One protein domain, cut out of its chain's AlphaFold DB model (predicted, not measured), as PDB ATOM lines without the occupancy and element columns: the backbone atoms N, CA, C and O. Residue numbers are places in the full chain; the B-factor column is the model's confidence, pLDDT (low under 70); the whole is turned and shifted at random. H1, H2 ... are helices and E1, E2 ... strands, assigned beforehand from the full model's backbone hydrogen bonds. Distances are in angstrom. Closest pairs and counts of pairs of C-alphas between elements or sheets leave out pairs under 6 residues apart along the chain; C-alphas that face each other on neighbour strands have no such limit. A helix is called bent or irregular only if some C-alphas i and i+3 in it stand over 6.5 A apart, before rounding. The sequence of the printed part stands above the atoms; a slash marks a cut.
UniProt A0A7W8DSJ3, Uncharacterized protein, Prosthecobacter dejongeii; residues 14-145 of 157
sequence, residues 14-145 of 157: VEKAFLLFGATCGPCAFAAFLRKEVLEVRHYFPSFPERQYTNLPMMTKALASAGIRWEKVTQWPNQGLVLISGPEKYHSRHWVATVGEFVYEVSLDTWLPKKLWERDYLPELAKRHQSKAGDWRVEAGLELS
ATOM      1  N   VAL A  14     154.682 223.704  99.504       98.12
ATOM      2  CA  VAL A  14     153.520 222.799  99.654       98.12
ATOM      3  C   VAL A  14     152.983 222.789 101.088       98.12
ATOM      4  O   VAL A  14     151.797 223.049 101.305       98.12
ATOM      5  N   GLU A  15     153.851 222.559 102.078       97.94
ATOM      6  CA  GLU A  15     153.465 222.550 103.495       97.94
ATOM      7  C   GLU A  15     152.882 223.905 103.920       97.94
ATOM      8  O   GLU A  15     151.818 223.988 104.539       97.94
ATOM      9  N   LYS A  16     153.537 225.000 103.526       98.25
ATOM     10  CA  LYS A  16     153.088 226.358 103.842       98.25
ATOM     11  C   LYS A  16     151.729 226.667 103.203       98.25
ATOM     12  O   LYS A  16     150.877 227.280 103.844       98.25
ATOM     13  N   ALA A  17     151.504 226.248 101.963       98.06
ATOM     14  CA  ALA A  17     150.240 226.410 101.256       98.06
ATOM     15  C   ALA A  17     149.114 225.584 101.894       98.06
ATOM     16  O   ALA A  17     147.992 226.081 102.041       98.06
ATOM     17  N   PHE A  18     149.416 224.363 102.347       97.81
ATOM     18  CA  PHE A  18     148.486 223.552 103.129       97.81
ATOM     19  C   PHE A  18     148.082 224.264 104.425       97.81
ATOM     20  O   PHE A  18     146.891 224.426 104.685       97.81
ATOM     21  N   LEU A  19     149.045 224.790 105.187       97.81
ATOM     22  CA  LEU A  19     148.771 225.516 106.431       97.81
ATOM     23  C   LEU A  19     147.978 226.817 106.213       97.81
ATOM     24  O   LEU A  19     147.141 227.170 107.040       97.81
ATOM     25  N   LEU A  20     148.226 227.537 105.114       97.38
ATOM     26  CA  LEU A  20     147.607 228.845 104.863       97.38
ATOM     27  C   LEU A  20     146.208 228.767 104.252       97.38
ATOM     28  O   LEU A  20     145.379 229.632 104.536       97.38
ATOM     29  N   PHE A  21     145.950 227.804 103.368       97.00
ATOM     30  CA  PHE A  21     144.657 227.722 102.683       97.00
ATOM     31  C   PHE A  21     144.160 226.299 102.407       97.00
ATOM     32  O   PHE A  21     143.170 226.132 101.697       97.00
ATOM     33  N   GLY A  22     144.794 225.274 102.977       97.12
ATOM     34  CA  GLY A  22     144.379 223.882 102.814       97.12
ATOM     35  C   GLY A  22     144.649 223.328 101.418       97.12
ATOM     36  O   GLY A  22     143.850 222.537 100.928       97.12
ATOM     37  N   ALA A  23     145.720 223.773 100.750       97.12
ATOM     38  CA  ALA A  23     146.112 223.273  99.433       97.12
ATOM     39  C   ALA A  23     146.304 221.744  99.431       97.12
ATOM     40  O   ALA A  23     147.039 221.207 100.252       97.12
ATOM     41  N   THR A  24     145.659 221.045  98.494       96.44
ATOM     42  CA  THR A  24     145.753 219.581  98.335       96.44
ATOM     43  C   THR A  24     146.342 219.201  96.969       96.44
ATOM     44  O   THR A  24     146.912 220.039  96.270       96.44
ATOM     45  N   CYS A  25     146.207 217.939  96.546       97.38
ATOM     46  CA  CYS A  25     146.813 217.422  95.315       97.38
ATOM     47  C   CYS A  25     146.455 218.193  94.037       97.38
ATOM     48  O   CYS A  25     147.287 218.283  93.140       97.38
ATOM     49  N   GLY A  26     145.268 218.803  93.956       98.19
ATOM     50  CA  GLY A  26     144.874 219.623  92.806       98.19
ATOM     51  C   GLY A  26     145.772 220.853  92.614       98.19
ATOM     52  O   GLY A  26     146.512 220.902  91.630       98.19
ATOM     53  N   PRO A  27     145.732 221.843  93.529       98.50
ATOM     54  CA  PRO A  27     146.586 223.026  93.435       98.50
ATOM     55  C   PRO A  27     148.079 222.694  93.351       98.50
ATOM     56  O   PRO A  27     148.782 223.328  92.571       98.50
ATOM     57  N   CYS A  28     148.556 221.677  94.077       98.56
ATOM     58  CA  CYS A  28     149.972 221.306  94.062       98.56
ATOM     59  C   CYS A  28     150.412 220.686  92.727       98.56
ATOM     60  O   CYS A  28     151.445 221.081  92.193       98.56
ATOM     61  N   ALA A  29     149.625 219.778  92.136       98.44
ATOM     62  CA  ALA A  29     149.919 219.238  90.805       98.44
ATOM     63  C   ALA A  29     149.903 220.340  89.736       98.44
ATOM     64  O   ALA A  29     150.786 220.406  88.882       98.44
ATOM     65  N   PHE A  30     148.926 221.245  89.813       98.19
ATOM     66  CA  PHE A  30     148.852 222.405  88.932       98.19
ATOM     67  C   PHE A  30     150.101 223.293  89.060       98.19
ATOM     68  O   PHE A  30     150.727 223.610  88.052       98.19
ATOM     69  N   ALA A  31     150.504 223.640  90.284       97.88
ATOM     70  CA  ALA A  31     151.694 224.440  90.568       97.88
ATOM     71  C   ALA A  31     152.979 223.784  90.034       97.88
ATOM     72  O   ALA A  31     153.748 224.424  89.314       97.88
ATOM     73  N   ALA A  32     153.156 222.485  90.303       96.81
ATOM     74  CA  ALA A  32     154.293 221.704  89.826       96.81
ATOM     75  C   ALA A  32     154.392 221.716  88.296       96.81
ATOM     76  O   ALA A  32     155.466 221.963  87.747       96.81
ATOM     77  N   PHE A  33     153.265 221.530  87.600       95.62
ATOM     78  CA  PHE A  33     153.235 221.588  86.139       95.62
ATOM     79  C   PHE A  33     153.536 222.995  85.597       95.62
ATOM     80  O   PHE A  33     154.264 223.136  84.616       95.62
ATOM     81  N   LEU A  34     153.016 224.048  86.240       93.81
ATOM     82  CA  LEU A  34     153.268 225.441  85.836       93.81
ATOM     83  C   LEU A  34     154.640 225.970  86.236       93.81
ATOM     84  O   LEU A  34     154.968 227.102  85.879       93.81
ATOM     85  N   ARG A  35     155.426 225.169  86.958       93.94
ATOM     86  CA  ARG A  35     156.719 225.567  87.512       93.94
ATOM     87  C   ARG A  35     156.605 226.795  88.425       93.94
ATOM     88  O   ARG A  35     157.382 227.738  88.299       93.94
ATOM     89  N   LYS A  36     155.594 226.798  89.296       95.88
ATOM     90  CA  LYS A  36     155.299 227.879  90.244       95.88
ATOM     91  C   LYS A  36     155.161 227.349  91.657       95.88
ATOM     92  O   LYS A  36     154.736 226.211  91.844       95.88
ATOM     93  N   GLU A  37     155.409 228.211  92.633       98.06
ATOM     94  CA  GLU A  37     155.047 227.923  94.017       98.06
ATOM     95  C   GLU A  37     153.516 227.786  94.152       98.06
ATOM     96  O   GLU A  37     152.735 228.417  93.426       98.06
ATOM     97  N   VAL A  38     153.051 226.951  95.079       98.44
ATOM     98  CA  VAL A  38     151.626 226.668  95.301       98.44
ATOM     99  C   VAL A  38     150.881 227.931  95.742       98.44
ATOM    100  O   VAL A  38     149.739 228.161  95.329       98.44
ATOM    101  N   LEU A  39     151.518 228.802  96.530       98.19
ATOM    102  CA  LEU A  39     150.941 230.087  96.929       98.19
ATOM    103  C   LEU A  39     150.696 231.021  95.738       98.19
ATOM    104  O   LEU A  39     149.722 231.776  95.763       98.19
ATOM    105  N   GLU A  40     151.520 230.955  94.690       98.06
ATOM    106  CA  GLU A  40     151.369 231.794  93.493       98.06
ATOM    107  C   GLU A  40     150.189 231.383  92.614       98.06
ATOM    108  O   GLU A  40     149.721 232.185  91.810       98.06
ATOM    109  N   VAL A  41     149.714 230.140  92.721       97.69
ATOM    110  CA  VAL A  41     148.579 229.645  91.926       97.69
ATOM    111  C   VAL A  41     147.261 229.672  92.694       97.69
ATOM    112  O   VAL A  41     146.219 229.326  92.133       97.69
ATOM    113  N   ARG A  42     147.275 230.110  93.962       97.81
ATOM    114  CA  ARG A  42     146.099 230.127  94.846       97.81
ATOM    115  C   ARG A  42     144.890 230.810  94.207       97.81
ATOM    116  O   ARG A  42     143.774 230.313  94.342       97.81
ATOM    117  N   HIS A  43     145.081 231.926  93.502       97.75
ATOM    118  CA  HIS A  43     143.978 232.693  92.906       97.75
ATOM    119  C   HIS A  43     143.222 231.934  91.807       97.75
ATOM    120  O   HIS A  43     142.075 232.278  91.525       97.75
ATOM    121  N   TYR A  44     143.804 230.882  91.220       98.25
ATOM    122  CA  TYR A  44     143.103 230.005  90.273       98.25
ATOM    123  C   TYR A  44     142.149 229.014  90.953       98.25
ATOM    124  O   TYR A  44     141.280 228.443  90.290       98.25
ATOM    125  N   PHE A  45     142.262 228.844  92.274       97.88
ATOM    126  CA  PHE A  45     141.446 227.944  93.088       97.88
ATOM    127  C   PHE A  45     140.637 228.729  94.138       97.88
ATOM    128  O   PHE A  45     140.819 228.534  95.339       97.88
ATOM    129  N   PRO A  46     139.699 229.604  93.716       96.44
ATOM    130  CA  PRO A  46     139.000 230.536  94.607       96.44
ATOM    131  C   PRO A  46     138.063 229.868  95.620       96.44
ATOM    132  O   PRO A  46     137.514 230.547  96.474       96.44
ATOM    133  N   SER A  47     137.829 228.559  95.509       95.06
ATOM    134  CA  SER A  47     137.043 227.803  96.483       95.06
ATOM    135  C   SER A  47     137.833 227.420  97.730       95.06
ATOM    136  O   SER A  47     137.255 226.817  98.625       95.06
ATOM    137  N   PHE A  48     139.143 227.660  97.756       96.06
ATOM    138  CA  PHE A  48     139.962 227.425  98.932       96.06
ATOM    139  C   PHE A  48     140.058 228.715  99.764       96.06
ATOM    140  O   PHE A  48     140.329 229.782  99.199       96.06
ATOM    141  N   PRO A  49     139.960 228.624 101.103       94.94
ATOM    142  CA  PRO A  49     140.041 227.404 101.919       94.94
ATOM    143  C   PRO A  49     138.721 226.646 102.148       94.94
ATOM    144  O   PRO A  49     138.742 225.573 102.745       94.94
ATOM    145  N   GLU A  50     137.579 227.163 101.701       94.88
ATOM    146  CA  GLU A  50     136.250 226.654 102.069       94.88
ATOM    147  C   GLU A  50     135.965 225.234 101.545       94.88
ATOM    148  O   GLU A  50     135.186 224.489 102.137       94.88
ATOM    149  N   ARG A  51     136.580 224.846 100.423       91.31
ATOM    150  CA  ARG A  51     136.466 223.532  99.779       91.31
ATOM    151  C   ARG A  51     137.844 223.033  99.359       91.31
ATOM    152  O   ARG A  51     138.355 223.409  98.307       91.31
ATOM    153  N   GLN A  52     138.407 222.135 100.161       93.50
ATOM    154  CA  GLN A  52     139.779 221.628 100.026       93.50
ATOM    155  C   GLN A  52     139.914 220.457  99.038       93.50
ATOM    156  O   GLN A  52     140.630 219.484  99.270       93.50
ATOM    157  N   TYR A  53     139.200 220.524  97.918       94.12
ATOM    158  CA  TYR A  53     139.268 219.523  96.858       94.12
ATOM    159  C   TYR A  53     139.203 220.200  95.494       94.12
ATOM    160  O   TYR A  53     138.597 221.258  95.344       94.12
ATOM    161  N   THR A  54     139.759 219.544  94.478       96.81
ATOM    162  CA  THR A  54     139.684 220.002  93.088       96.81
ATOM    163  C   THR A  54     139.086 218.895  92.236       96.81
ATOM    164  O   THR A  54     139.694 217.845  92.050       96.81
ATOM    165  N   ASN A  55     137.887 219.114  91.703       96.31
ATOM    166  CA  ASN A  55     137.297 218.217  90.707       96.31
ATOM    167  C   ASN A  55     137.712 218.624  89.278       96.31
ATOM    168  O   ASN A  55     138.361 219.651  89.073       96.31
ATOM    169  N   LEU A  56     137.331 217.822  88.278       97.19
ATOM    170  CA  LEU A  56     137.669 218.089  86.876       97.19
ATOM    171  C   LEU A  56     137.210 219.477  86.380       97.19
ATOM    172  O   LEU A  56     138.059 220.197  85.855       97.19
ATOM    173  N   PRO A  57     135.945 219.913  86.577       97.50
ATOM    174  CA  PRO A  57     135.522 221.269  86.208       97.50
ATOM    175  C   PRO A  57     136.336 222.396  86.859       97.50
ATOM    176  O   PRO A  57     136.594 223.419  86.228       97.50
ATOM    177  N   MET A  58     136.740 222.231  88.122       98.06
ATOM    178  CA  MET A  58     137.571 223.218  88.815       98.06
ATOM    179  C   MET A  58     138.963 223.304  88.191       98.06
ATOM    180  O   MET A  58     139.446 224.406  87.946       98.06
ATOM    181  N   MET A  59     139.578 222.158  87.882       98.44
ATOM    182  CA  MET A  59     140.897 222.119  87.252       98.44
ATOM    183  C   MET A  59     140.887 222.737  85.850       98.44
ATOM    184  O   MET A  59     141.735 223.566  85.531       98.44
ATOM    185  N   THR A  60     139.907 222.393  85.012       98.06
ATOM    186  CA  THR A  60     139.816 222.963  83.659       98.06
ATOM    187  C   THR A  60     139.530 224.462  83.694       98.06
ATOM    188  O   THR A  60     140.089 225.208  82.895       98.06
ATOM    189  N   LYS A  61     138.740 224.948  84.662       98.12
ATOM    190  CA  LYS A  61     138.552 226.389  84.883       98.12
ATOM    191  C   LYS A  61     139.848 227.084  85.317       98.12
ATOM    192  O   LYS A  61     140.109 228.193  84.848       98.12
ATOM    193  N   ALA A  62     140.647 226.459  86.182       98.00
ATOM    194  CA  ALA A  62     141.949 226.984  86.596       98.00
ATOM    195  C   ALA A  62     142.905 227.112  85.396       98.00
ATOM    196  O   ALA A  62     143.477 228.179  85.185       98.00
ATOM    197  N   LEU A  63     142.989 226.079  84.549       96.75
ATOM    198  CA  LEU A  63     143.767 226.118  83.304       96.75
ATOM    199  C   LEU A  63     143.282 227.215  82.346       96.75
ATOM    200  O   LEU A  63     144.101 227.972  81.826       96.75
ATOM    201  N   ALA A  64     141.961 227.353  82.169       95.69
ATOM    202  CA  ALA A  64     141.359 228.409  81.349       95.69
ATOM    203  C   ALA A  64     141.774 229.798  81.837       95.69
ATOM    204  O   ALA A  64     142.183 230.653  81.056       95.69
ATOM    205  N   SER A  65     141.684 230.001  83.151       96.00
ATOM    206  CA  SER A  65     141.990 231.272  83.809       96.00
ATOM    207  C   SER A  65     143.482 231.604  83.743       96.00
ATOM    208  O   SER A  65     143.844 232.775  83.722       96.00
ATOM    209  N   ALA A  66     144.340 230.585  83.674       94.44
ATOM    210  CA  ALA A  66     145.775 230.731  83.457       94.44
ATOM    211  C   ALA A  66     146.156 230.930  81.975       94.44
ATOM    212  O   ALA A  66     147.339 231.065  81.672       94.44
ATOM    213  N   GLY A  67     145.189 230.938  81.047       94.00
ATOM    214  CA  GLY A  67     145.442 231.100  79.609       94.00
ATOM    215  C   GLY A  67     146.106 229.887  78.951       94.00
ATOM    216  O   GLY A  67     146.675 230.003  77.867       94.00
ATOM    217  N   ILE A  68     146.052 228.723  79.595       92.38
ATOM    218  CA  ILE A  68     146.703 227.501  79.124       92.38
ATOM    219  C   ILE A  68     145.758 226.780  78.176       92.38
ATOM    220  O   ILE A  68     144.559 226.736  78.415       92.38
ATOM    221  N   ARG A  69     146.278 226.193  77.098       93.12
ATOM    222  CA  ARG A  69     145.490 225.318  76.220       93.12
ATOM    223  C   ARG A  69     145.700 223.867  76.620       93.12
ATOM    224  O   ARG A  69     146.831 223.450  76.866       93.12
ATOM    225  N   TRP A  70     144.613 223.108  76.662       95.56
ATOM    226  CA  TRP A  70     144.651 221.683  76.958       95.56
ATOM    227  C   TRP A  70     143.656 220.918  76.092       95.56
ATOM    228  O   TRP A  70     142.633 221.454  75.663       95.56
ATOM    229  N   GLU A  71     143.944 219.640  75.900       97.00
ATOM    230  CA  GLU A  71     143.039 218.650  75.340       97.00
ATOM    231  C   GLU A  71     142.700 217.614  76.412       97.00
ATOM    232  O   GLU A  71     143.549 217.209  77.208       97.00
ATOM    233  N   LYS A  72     141.438 217.184  76.465       97.38
ATOM    234  CA  LYS A  72     141.046 216.092  77.353       97.38
ATOM    235  C   LYS A  72     141.358 214.759  76.679       97.38
ATOM    236  O   LYS A  72     140.818 214.472  75.617       97.38
ATOM    237  N   VAL A  73     142.129 213.917  77.354       97.12
ATOM    238  CA  VAL A  73     142.458 212.553  76.926       97.12
ATOM    239  C   VAL A  73     141.940 211.530  77.942       97.12
ATOM    240  O   VAL A  73     141.683 211.847  79.105       97.12
ATOM    241  N   THR A  74     141.742 210.285  77.508       93.69
ATOM    242  CA  THR A  74     141.272 209.175  78.365       93.69
ATOM    243  C   THR A  74     142.410 208.363  78.984       93.69
ATOM    244  O   THR A  74     142.168 207.461  79.782       93.69
ATOM    245  N   GLN A  75     143.652 208.687  78.630       96.12
ATOM    246  CA  GLN A  75     144.870 208.022  79.081       96.12
ATOM    247  C   GLN A  75     145.799 209.012  79.791       96.12
ATOM    248  O   GLN A  75     145.455 210.178  79.978       96.12
ATOM    249  N   TRP A  76     146.979 208.549  80.195       96.62
ATOM    250  CA  TRP A  76     148.022 209.445  80.684       96.62
ATOM    251  C   TRP A  76     148.467 210.377  79.543       96.62
ATOM    252  O   TRP A  76     148.831 209.863  78.482       96.62
ATOM    253  N   PRO A  77     148.426 211.706  79.727       95.69
ATOM    254  CA  PRO A  77     149.024 212.628  78.784       95.69
ATOM    255  C   PRO A  77     150.549 212.498  78.829       95.69
ATOM    256  O   PRO A  77     151.121 212.130  79.859       95.69
ATOM    257  N   ASN A  78     151.211 212.821  77.721       93.56
ATOM    258  CA  ASN A  78     152.664 212.925  77.686       93.56
ATOM    259  C   ASN A  78     153.128 214.056  78.608       93.56
ATOM    260  O   ASN A  78     154.120 213.913  79.312       93.56
ATOM    261  N   GLN A  79     152.399 215.166  78.662       94.38
ATOM    262  CA  GLN A  79     152.640 216.221  79.635       94.38
ATOM    263  C   GLN A  79     151.326 216.896  80.036       94.38
ATOM    264  O   GLN A  79     150.488 217.244  79.205       94.38
ATOM    265  N   GLY A  80     151.131 217.095  81.333       96.38
ATOM    266  CA  GLY A  80     149.951 217.783  81.832       96.38
ATOM    267  C   GLY A  80     149.503 217.286  83.188       96.38
ATOM    268  O   GLY A  80     150.313 217.090  84.092       96.38
ATOM    269  N   LEU A  81     148.193 217.107  83.336       98.38
ATOM    270  CA  LEU A  81     147.557 216.780  84.611       98.38
ATOM    271  C   LEU A  81     146.687 215.537  84.463       98.38
ATOM    272  O   LEU A  81     145.974 215.381  83.472       98.38
ATOM    273  N   VAL A  82     146.708 214.668  85.469       98.31
ATOM    274  CA  VAL A  82     145.925 213.431  85.488       98.31
ATOM    275  C   VAL A  82     145.076 213.387  86.738       98.31
ATOM    276  O   VAL A  82     145.584 213.496  87.851       98.31
ATOM    277  N   LEU A  83     143.778 213.195  86.540       98.12
ATOM    278  CA  LEU A  83     142.851 212.803  87.583       98.12
ATOM    279  C   LEU A  83     142.716 211.289  87.538       98.12
ATOM    280  O   LEU A  83     142.162 210.730  86.587       98.12
ATOM    281  N   ILE A  84     143.198 210.629  88.580       96.69
ATOM    282  CA  ILE A  84     142.929 209.216  88.817       96.69
ATOM    283  C   ILE A  84     141.795 209.081  89.828       96.69
ATOM    284  O   ILE A  84     141.623 209.918  90.719       96.69
ATOM    285  N   SER A  85     141.029 208.008  89.705       94.88
ATOM    286  CA  SER A  85     139.989 207.667  90.664       94.88
ATOM    287  C   SER A  85     140.119 206.229  91.122       94.88
ATOM    288  O   SER A  85     140.479 205.349  90.338       94.88
ATOM    289  N   GLY A  86     139.785 206.000  92.389       91.50
ATOM    290  CA  GLY A  86     139.522 204.685  92.969       91.50
ATOM    291  C   GLY A  86     138.021 204.359  92.961       91.50
ATOM    292  O   GLY A  86     137.231 205.078  92.333       91.50
ATOM    293  N   PRO A  87     137.593 203.287  93.645       85.44
ATOM    294  CA  PRO A  87     136.191 202.877  93.710       85.44
ATOM    295  C   PRO A  87     135.237 204.025  94.064       85.44
ATOM    296  O   PRO A  87     135.474 204.777  95.013       85.44
ATOM    297  N   GLU A  88     134.115 204.128  93.340       74.19
ATOM    298  CA  GLU A  88     133.143 205.223  93.508       74.19
ATOM    299  C   GLU A  88     132.571 205.319  94.924       74.19
ATOM    300  O   GLU A  88     132.271 206.420  95.383       74.19
ATOM    301  N   LYS A  89     132.495 204.184  95.635       70.81
ATOM    302  CA  LYS A  89     131.978 204.067  97.007       70.81
ATOM    303  C   LYS A  89     132.582 205.089  97.981       70.81
ATOM    304  O   LYS A  89     131.925 205.448  98.951       70.81
ATOM    305  N   TYR A  90     133.808 205.549  97.728       63.91
ATOM    306  CA  TYR A  90     134.533 206.465  98.612       63.91
ATOM    307  C   TYR A  90     134.867 207.816  97.967       63.91
ATOM    308  O   TYR A  90     135.611 208.597  98.553       63.91
ATOM    309  N   HIS A  91     134.355 208.095  96.761       78.19
ATOM    310  CA  HIS A  91     134.685 209.298  95.982       78.19
ATOM    311  C   HIS A  91     136.197 209.579  95.873       78.19
ATOM    312  O   HIS A  91     136.612 210.730  95.729       78.19
ATOM    313  N   SER A  92     137.014 208.523  95.926       87.31
ATOM    314  CA  SER A  92     138.472 208.596  95.951       87.31
ATOM    315  C   SER A  92     138.989 209.139  94.629       87.31
ATOM    316  O   SER A  92     138.889 208.471  93.600       87.31
ATOM    317  N   ARG A  93     139.529 210.354  94.662       93.94
ATOM    318  CA  ARG A  93     140.116 211.040  93.513       93.94
ATOM    319  C   ARG A  93     141.435 211.659  93.917       93.94
ATOM    320  O   ARG A  93     141.551 212.184  95.021       93.94
ATOM    321  N   HIS A  94     142.394 211.624  93.006       96.50
ATOM    322  CA  HIS A  94     143.715 212.186  93.233       96.50
ATOM    323  C   HIS A  94     144.241 212.822  91.953       96.50
ATOM    324  O   HIS A  94     144.106 212.249  90.870       96.50
ATOM    325  N   TRP A  95     144.799 214.020  92.085       98.25
ATOM    326  CA  TRP A  95     145.466 214.714  90.991       98.25
ATOM    327  C   TRP A  95     146.966 214.495  91.069       98.25
ATOM    328  O   TRP A  95     147.557 214.600  92.140       98.25
ATOM    329  N   VAL A  96     147.574 214.278  89.911       98.44
ATOM    330  CA  VAL A  96     149.026 214.285  89.730       98.44
ATOM    331  C   VAL A  96     149.387 215.085  88.481       98.44
ATOM    332  O   VAL A  96     148.569 215.215  87.564       98.44
ATOM    333  N   ALA A  97     150.603 215.624  88.436       98.00
ATOM    334  CA  ALA A  97     151.167 216.174  87.204       98.00
ATOM    335  C   ALA A  97     152.034 215.124  86.516       98.00
ATOM    336  O   ALA A  97     152.603 214.265  87.185       98.00
ATOM    337  N   THR A  98     152.146 215.199  85.193       96.62
ATOM    338  CA  THR A  98     152.970 214.284  84.402       96.62
ATOM    339  C   THR A  98     153.816 215.038  83.387       96.62
ATOM    340  O   THR A  98     153.364 216.034  82.820       96.62
ATOM    341  N   VAL A  99     155.044 214.568  83.176       94.94
ATOM    342  CA  VAL A  99     155.982 215.036  82.148       94.94
ATOM    343  C   VAL A  99     156.787 213.833  81.658       94.94
ATOM    344  O   VAL A  99     157.606 213.276  82.391       94.94
ATOM    345  N   GLY A 100     156.550 213.420  80.416       92.56
ATOM    346  CA  GLY A 100     157.032 212.159  79.868       92.56
ATOM    347  C   GLY A 100     156.639 210.986  80.767       92.56
ATOM    348  O   GLY A 100     155.473 210.786  81.094       92.56
ATOM    349  N   GLU A 101     157.646 210.242  81.214       95.00
ATOM    350  CA  GLU A 101     157.479 209.088  82.100       95.00
ATOM    351  C   GLU A 101     157.461 209.465  83.594       95.00
ATOM    352  O   GLU A 101     157.505 208.567  84.429       95.00
ATOM    353  N   PHE A 102     157.449 210.749  83.967       97.00
ATOM    354  CA  PHE A 102     157.520 211.187  85.364       97.00
ATOM    355  C   PHE A 102     156.186 211.707  85.882       97.00
ATOM    356  O   PHE A 102     155.471 212.409  85.176       97.00
ATOM    357  N   VAL A 103     155.902 211.414  87.150       97.88
ATOM    358  CA  VAL A 103     154.706 211.830  87.879       97.88
ATOM    359  C   VAL A 103     155.121 212.637  89.101       97.88
ATOM    360  O   VAL A 103     155.951 212.178  89.885       97.88
ATOM    361  N   TYR A 104     154.537 213.818  89.273       98.12
ATOM    362  CA  TYR A 104     154.647 214.578  90.513       98.12
ATOM    363  C   TYR A 104     153.605 214.089  91.514       98.12
ATOM    364  O   TYR A 104     152.401 214.153  91.245       98.12
ATOM    365  N   GLU A 105     154.070 213.644  92.678       97.12
ATOM    366  CA  GLU A 105     153.230 213.233  93.796       97.12
ATOM    367  C   GLU A 105     153.429 214.188  94.966       97.12
ATOM    368  O   GLU A 105     154.477 214.180  95.612       97.12
ATOM    369  N   VAL A 106     152.391 214.970  95.271       97.06
ATOM    370  CA  VAL A 106     152.432 215.962  96.354       97.06
ATOM    371  C   VAL A 106     152.755 215.335  97.708       97.06
ATOM    372  O   VAL A 106     153.464 215.923  98.501       97.06
ATOM    373  N   SER A 107     152.293 214.116  97.990       94.62
ATOM    374  CA  SER A 107     152.515 213.518  99.315       94.62
ATOM    375  C   SER A 107     153.960 213.063  99.536       94.62
ATOM    376  O   SER A 107     154.307 212.654 100.640       94.62
ATOM    377  N   LEU A 108     154.767 213.066  98.473       95.06
ATOM    378  CA  LEU A 108     156.192 212.759  98.486       95.06
ATOM    379  C   LEU A 108     157.041 213.994  98.140       95.06
ATOM    380  O   LEU A 108     158.261 213.870  98.064       95.06
ATOM    381  N   ASP A 109     156.399 215.138  97.873       94.44
ATOM    382  CA  ASP A 109     157.011 216.395  97.429       94.44
ATOM    383  C   ASP A 109     158.056 216.219  96.312       94.44
ATOM    384  O   ASP A 109     159.092 216.885  96.278       94.44
ATOM    385  N   THR A 110     157.815 215.295  95.374       95.75
ATOM    386  CA  THR A 110     158.823 214.934  94.369       95.75
ATOM    387  C   THR A 110     158.236 214.379  93.076       95.75
ATOM    388  O   THR A 110     157.064 214.006  92.989       95.75
ATOM    389  N   TRP A 111     159.094 214.317  92.057       97.44
ATOM    390  CA  TRP A 111     158.832 213.629  90.803       97.44
ATOM    391  C   TRP A 111     159.441 212.232  90.823       97.44
ATOM    392  O   TRP A 111     160.614 212.055  91.149       97.44
ATOM    393  N   LEU A 112     158.664 211.240  90.403       96.50
ATOM    394  CA  LEU A 112     159.105 209.853  90.296       96.50
ATOM    395  C   LEU A 112     158.795 209.308  88.906       96.50
ATOM    396  O   LEU A 112     157.784 209.693  88.317       96.50
ATOM    397  N   PRO A 113     159.595 208.363  88.385       97.31
ATOM    398  CA  PRO A 113     159.168 207.555  87.256       97.31
ATOM    399  C   PRO A 113     157.797 206.942  87.545       97.31
ATOM    400  O   PRO A 113     157.599 206.316  88.589       97.31
ATOM    401  N   LYS A 114     156.865 207.067  86.605       97.12
ATOM    402  CA  LYS A 114     155.488 206.582  86.702       97.12
ATOM    403  C   LYS A 114     155.436 205.125  87.141       97.12
ATOM    404  O   LYS A 114     154.669 204.789  88.030       97.12
ATOM    405  N   LYS A 115     156.309 204.277  86.592       97.31
ATOM    406  CA  LYS A 115     156.404 202.859  86.979       97.31
ATOM    407  C   LYS A 115     156.745 202.666  88.459       97.31
ATOM    408  O   LYS A 115     156.232 201.739  89.074       97.31
ATOM    409  N   LEU A 116     157.608 203.512  89.025       97.19
ATOM    410  CA  LEU A 116     157.922 203.474  90.455       97.19
ATOM    411  C   LEU A 116     156.752 204.005  91.279       97.19
ATOM    412  O   LEU A 116     156.381 203.383  92.265       97.19
ATOM    413  N   TRP A 117     156.116 205.091  90.839       97.44
ATOM    414  CA  TRP A 117     154.921 205.618  91.496       97.44
ATOM    415  C   TRP A 117     153.775 204.585  91.517       97.44
ATOM    416  O   TRP A 117     153.181 204.348  92.565       97.44
ATOM    417  N   GLU A 118     153.512 203.891  90.405       96.75
ATOM    418  CA  GLU A 118     152.496 202.831  90.304       96.75
ATOM    419  C   GLU A 118     152.841 201.606  91.163       96.75
ATOM    420  O   GLU A 118     151.950 200.995  91.752       96.75
ATOM    421  N   ARG A 119     154.125 201.238  91.239       96.81
ATOM    422  CA  ARG A 119     154.591 200.079  92.011       96.81
ATOM    423  C   ARG A 119     154.593 200.345  93.515       96.81
ATOM    424  O   ARG A 119     154.139 199.493  94.271       96.81
ATOM    425  N   ASP A 120     155.118 201.493  93.927       95.25
ATOM    426  CA  ASP A 120     155.465 201.760  95.325       95.25
ATOM    427  C   ASP A 120     154.424 202.635  96.020       95.25
ATOM    428  O   ASP A 120     154.059 202.361  97.159       95.25
ATOM    429  N   TYR A 121     153.897 203.656  95.338       95.88
ATOM    430  CA  TYR A 121     153.042 204.656  95.975       95.88
ATOM    431  C   TYR A 121     151.543 204.424  95.758       95.88
ATOM    432  O   TYR A 121     150.753 204.551  96.697       95.88
ATOM    433  N   LEU A 122     151.115 204.039  94.551       95.94
ATOM    434  CA  LEU A 122     149.700 203.768  94.271       95.94
ATOM    435  C   LEU A 122     149.075 202.741  95.245       95.94
ATOM    436  O   LEU A 122     147.936 202.962  95.666       95.94
ATOM    437  N   PRO A 123     149.767 201.665  95.681       96.19
ATOM    438  CA  PRO A 123     149.242 200.775  96.717       96.19
ATOM    439  C   PRO A 123     149.015 201.464  98.068       96.19
ATOM    440  O   PRO A 123     148.021 201.176  98.741       96.19
ATOM    441  N   GLU A 124     149.893 202.385  98.466       94.50
ATOM    442  CA  GLU A 124     149.730 203.157  99.700       94.50
ATOM    443  C   GLU A 124     148.544 204.115  99.610       94.50
ATOM    444  O   GLU A 124     147.712 204.151 100.520       94.50
ATOM    445  N   LEU A 125     148.427 204.844  98.496       93.25
ATOM    446  CA  LEU A 125     147.281 205.704  98.215       93.25
ATOM    447  C   LEU A 125     145.980 204.893  98.259       93.25
ATOM    448  O   LEU A 125     145.042 205.248  98.974       93.25
ATOM    449  N   ALA A 126     145.937 203.755  97.566       93.88
ATOM    450  CA  ALA A 126     144.769 202.887  97.544       93.88
ATOM    451  C   ALA A 126     144.380 202.402  98.948       93.88
ATOM    452  O   ALA A 126     143.194 202.430  99.297       93.88
ATOM    453  N   LYS A 127     145.367 202.045  99.783       93.44
ATOM    454  CA  LYS A 127     145.161 201.652 101.183       93.44
ATOM    455  C   LYS A 127     144.551 202.782 102.016       93.44
ATOM    456  O   LYS A 127     143.614 202.518 102.768       93.44
ATOM    457  N   ARG A 128     145.017 204.031 101.863       90.69
ATOM    458  CA  ARG A 128     144.433 205.212 102.542       90.69
ATOM    459  C   ARG A 128     142.955 205.397 102.191       90.69
ATOM    460  O   ARG A 128     142.164 205.806 103.033       90.69
ATOM    461  N   HIS A 129     142.580 205.009 100.976       89.56
ATOM    462  CA  HIS A 129     141.212 205.042 100.464       89.56
ATOM    463  C   HIS A 129     140.448 203.713 100.603       89.56
ATOM    464  O   HIS A 129     139.420 203.535  99.949       89.56
ATOM    465  N   GLN A 130     140.929 202.774 101.429       90.69
ATOM    466  CA  GLN A 130     140.280 201.478 101.685       90.69
ATOM    467  C   GLN A 130     139.956 200.693 100.394       90.69
ATOM    468  O   GLN A 130     138.880 200.111 100.243       90.69
ATOM    469  N   SER A 131     140.897 200.696  99.449       92.19
ATOM    470  CA  SER A 131     140.788 200.085  98.117       92.19
ATOM    471  C   SER A 131     142.088 199.377  97.718       92.19
ATOM    472  O   SER A 131     143.081 199.436  98.448       92.19
ATOM    473  N   LYS A 132     142.102 198.692  96.569       93.19
ATOM    474  CA  LYS A 132     143.309 198.075  95.998       93.19
ATOM    475  C   LYS A 132     143.848 198.928  94.854       93.19
ATOM    476  O   LYS A 132     143.071 199.551  94.144       93.19
ATOM    477  N   ALA A 133     145.162 198.899  94.624       92.56
ATOM    478  CA  ALA A 133     145.793 199.632  93.518       92.56
ATOM    479  C   ALA A 133     145.145 199.329  92.153       92.56
ATOM    480  O   ALA A 133     144.896 200.244  91.379       92.56
ATOM    481  N   GLY A 134     144.793 198.064  91.895       93.25
ATOM    482  CA  GLY A 134     144.124 197.650  90.654       93.25
ATOM    483  C   GLY A 134     142.704 198.197  90.463       93.25
ATOM    484  O   GLY A 134     142.175 198.117  89.360       93.25
ATOM    485  N   ASP A 135     142.097 198.774  91.504       92.81
ATOM    486  CA  ASP A 135     140.794 199.439  91.403       92.81
ATOM    487  C   ASP A 135     140.922 200.899  90.927       92.81
ATOM    488  O   ASP A 135     139.915 201.571  90.679       92.81
ATOM    489  N   TRP A 136     142.151 201.421  90.842       95.06
ATOM    490  CA  TRP A 136     142.415 202.788  90.421       95.06
ATOM    491  C   TRP A 136     142.627 202.870  88.915       95.06
ATOM    492  O   TRP A 136     143.314 202.051  88.311       95.06
ATOM    493  N   ARG A 137     142.037 203.894  88.302       95.25
ATOM    494  CA  ARG A 137     142.130 204.149  86.862       95.25
ATOM    495  C   ARG A 137     142.209 205.639  86.578       95.25
ATOM    496  O   ARG A 137     141.803 206.458  87.403       95.25
ATOM    497  N   VAL A 138     142.699 205.979  85.391       96.62
ATOM    498  CA  VAL A 138     142.605 207.344  84.864       96.62
ATOM    499  C   VAL A 138     141.125 207.686  84.674       96.62
ATOM    500  O   VAL A 138     140.427 207.027  83.909       96.62
ATOM    501  N   GLU A 139     140.640 208.697  85.394       96.00
ATOM    502  CA  GLU A 139     139.312 209.290  85.186       96.00
ATOM    503  C   GLU A 139     139.371 210.328  84.058       96.00
ATOM    504  O   GLU A 139     138.481 210.393  83.209       96.00
ATOM    505  N   ALA A 140     140.432 211.139  84.038       97.75
ATOM    506  CA  ALA A 140     140.706 212.092  82.973       97.75
ATOM    507  C   ALA A 140     142.198 212.431  82.911       97.75
ATOM    508  O   ALA A 140     142.814 212.698  83.941       97.75
ATOM    509  N   GLY A 141     142.750 212.498  81.705       98.25
ATOM    510  CA  GLY A 141     143.996 213.202  81.433       98.25
ATOM    511  C   GLY A 141     143.709 214.551  80.780       98.25
ATOM    512  O   GLY A 141     142.750 214.704  80.021       98.25
ATOM    513  N   LEU A 142     144.535 215.539  81.089       98.19
ATOM    514  CA  LEU A 142     144.569 216.841  80.439       98.19
ATOM    515  C   LEU A 142     145.954 216.960  79.803       98.19
ATOM    516  O   LEU A 142     146.929 217.141  80.525       98.19
ATOM    517  N   GLU A 143     146.037 216.794  78.484       97.38
ATOM    518  CA  GLU A 143     147.263 217.000  77.705       97.38
ATOM    519  C   GLU A 143     147.430 218.495  77.475       97.38
ATOM    520  O   GLU A 143     146.553 219.147  76.905       97.38
ATOM    521  N   LEU A 144     148.533 219.055  77.954       93.56
ATOM    522  CA  LEU A 144     148.801 220.479  77.843       93.56
ATOM    523  C   LEU A 144     149.782 220.688  76.693       93.56
ATOM    524  O   LEU A 144     150.836 220.052  76.616       93.56
ATOM    525  N   SER A 145     149.436 221.588  75.774       79.81
ATOM    526  CA  SER A 145     150.353 221.958  74.696       79.81
ATOM    527  C   SER A 145     151.638 222.502  75.318       79.81
ATOM    528  O   SER A 145     151.566 223.304  76.251       79.81
TER     529      SER A 145
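This is residues 14 to 145 of the 157 residues of an uncharacterized protein of Prosthecobacter dejongeii (UniProt A0A7W8DSJ3). A strongly twisted sheet of six strands has helices over both faces, three layers in all: H2 and H4 over one face and H5 on the other, where the sheet curls round it. H3 packs on H2 away from the sheet, and H1 lies farther out still. The printed part has 132 residues, with five named helices and six named strands in the order H1 H2 H3 H4 E1 E2 E3 E4 E5 H5 E6, of mixed class. The sheet runs E1 E6 E2 E3 E4 E5, all antiparallel, and E2 E3 E4 E5 form a meander, each strand the antiparallel neighbour of the one before. The whole is compact and rounded, with a radius of gyration of the C-alphas of 13.7 A and spans of 35 by 31 by 26 A.

Start at H1, residues 14 to 21; it only just touches H3, residues 38 to 44, with 3 pairs of C-alphas within 8 A, the closest those of Ala 17 and Leu 39 at 5.7 A. H3 touches H2, residues 25 to 34, about perpendicular at 79 degrees, the closest C-alphas being those of Ala 31 and Val 38 at 5.2 A. H2 is on the sheet over E3, residues 93 to 99, at a height of 7.7 A; its closest C-alphas to E3 are Ala 29 and Ala 97, 4.9 A. On the same face, H4, residues 56 to 65, runs along E6, residues 137 to 144, at 8 degrees on the local plane. Beside E6 look for E1, residues 70 to 73, with N 71 and O 143 at 2.8 A, and E2, residues 79 to 85, with N 83 and O 140 at 2.8 A. E2 and E3 form a hairpin, with N 82 and O 96 at 2.9 A. Two more hairpins join E3 to E4, residues 102 to 105, with N 104 and O 97 at 2.9 A, and E4 to E5, residues 110 to 113, with N 103 and O 112 at 2.8 A. H5, residues 114 to 128, is on the opposite face from H2 and touches no helix; the closest C-alphas of E4 and H5 are Phe 102 and Lys 114, 5.2 A. In H1, H2 and H4 every O i to N i+4 pair is within hydrogen-bond range; H5 has 8 of 11, and H3 1 of 3 beside 3 of 4 O i to N i+3 pairs.

Find C-alpha 14 at (153.520, 222.799, 99.654), where H1 begins. H2 spans 14.0 A, H4 14.2 A, E2 18.8 A and E3 19.9 A. H3 is irregular, C-alphas 40 and 43 being 7.5 A apart; H5, 19.4 A long, is only just irregular, with C-alphas 119 and 122 at 6.53 A. E6 bends by 53 degrees at residue 140 and ends at C-alpha 144, (148.801, 220.479, 77.843).

The C-alphas farthest apart are those of Gly 67 and Gln 130, 37.3 A. The printed part has no cut, and the link from H3 to H4, 11 residues, is long. Mean pLDDT of the printed part is 95.1; look to residue 90 for the one value under 70.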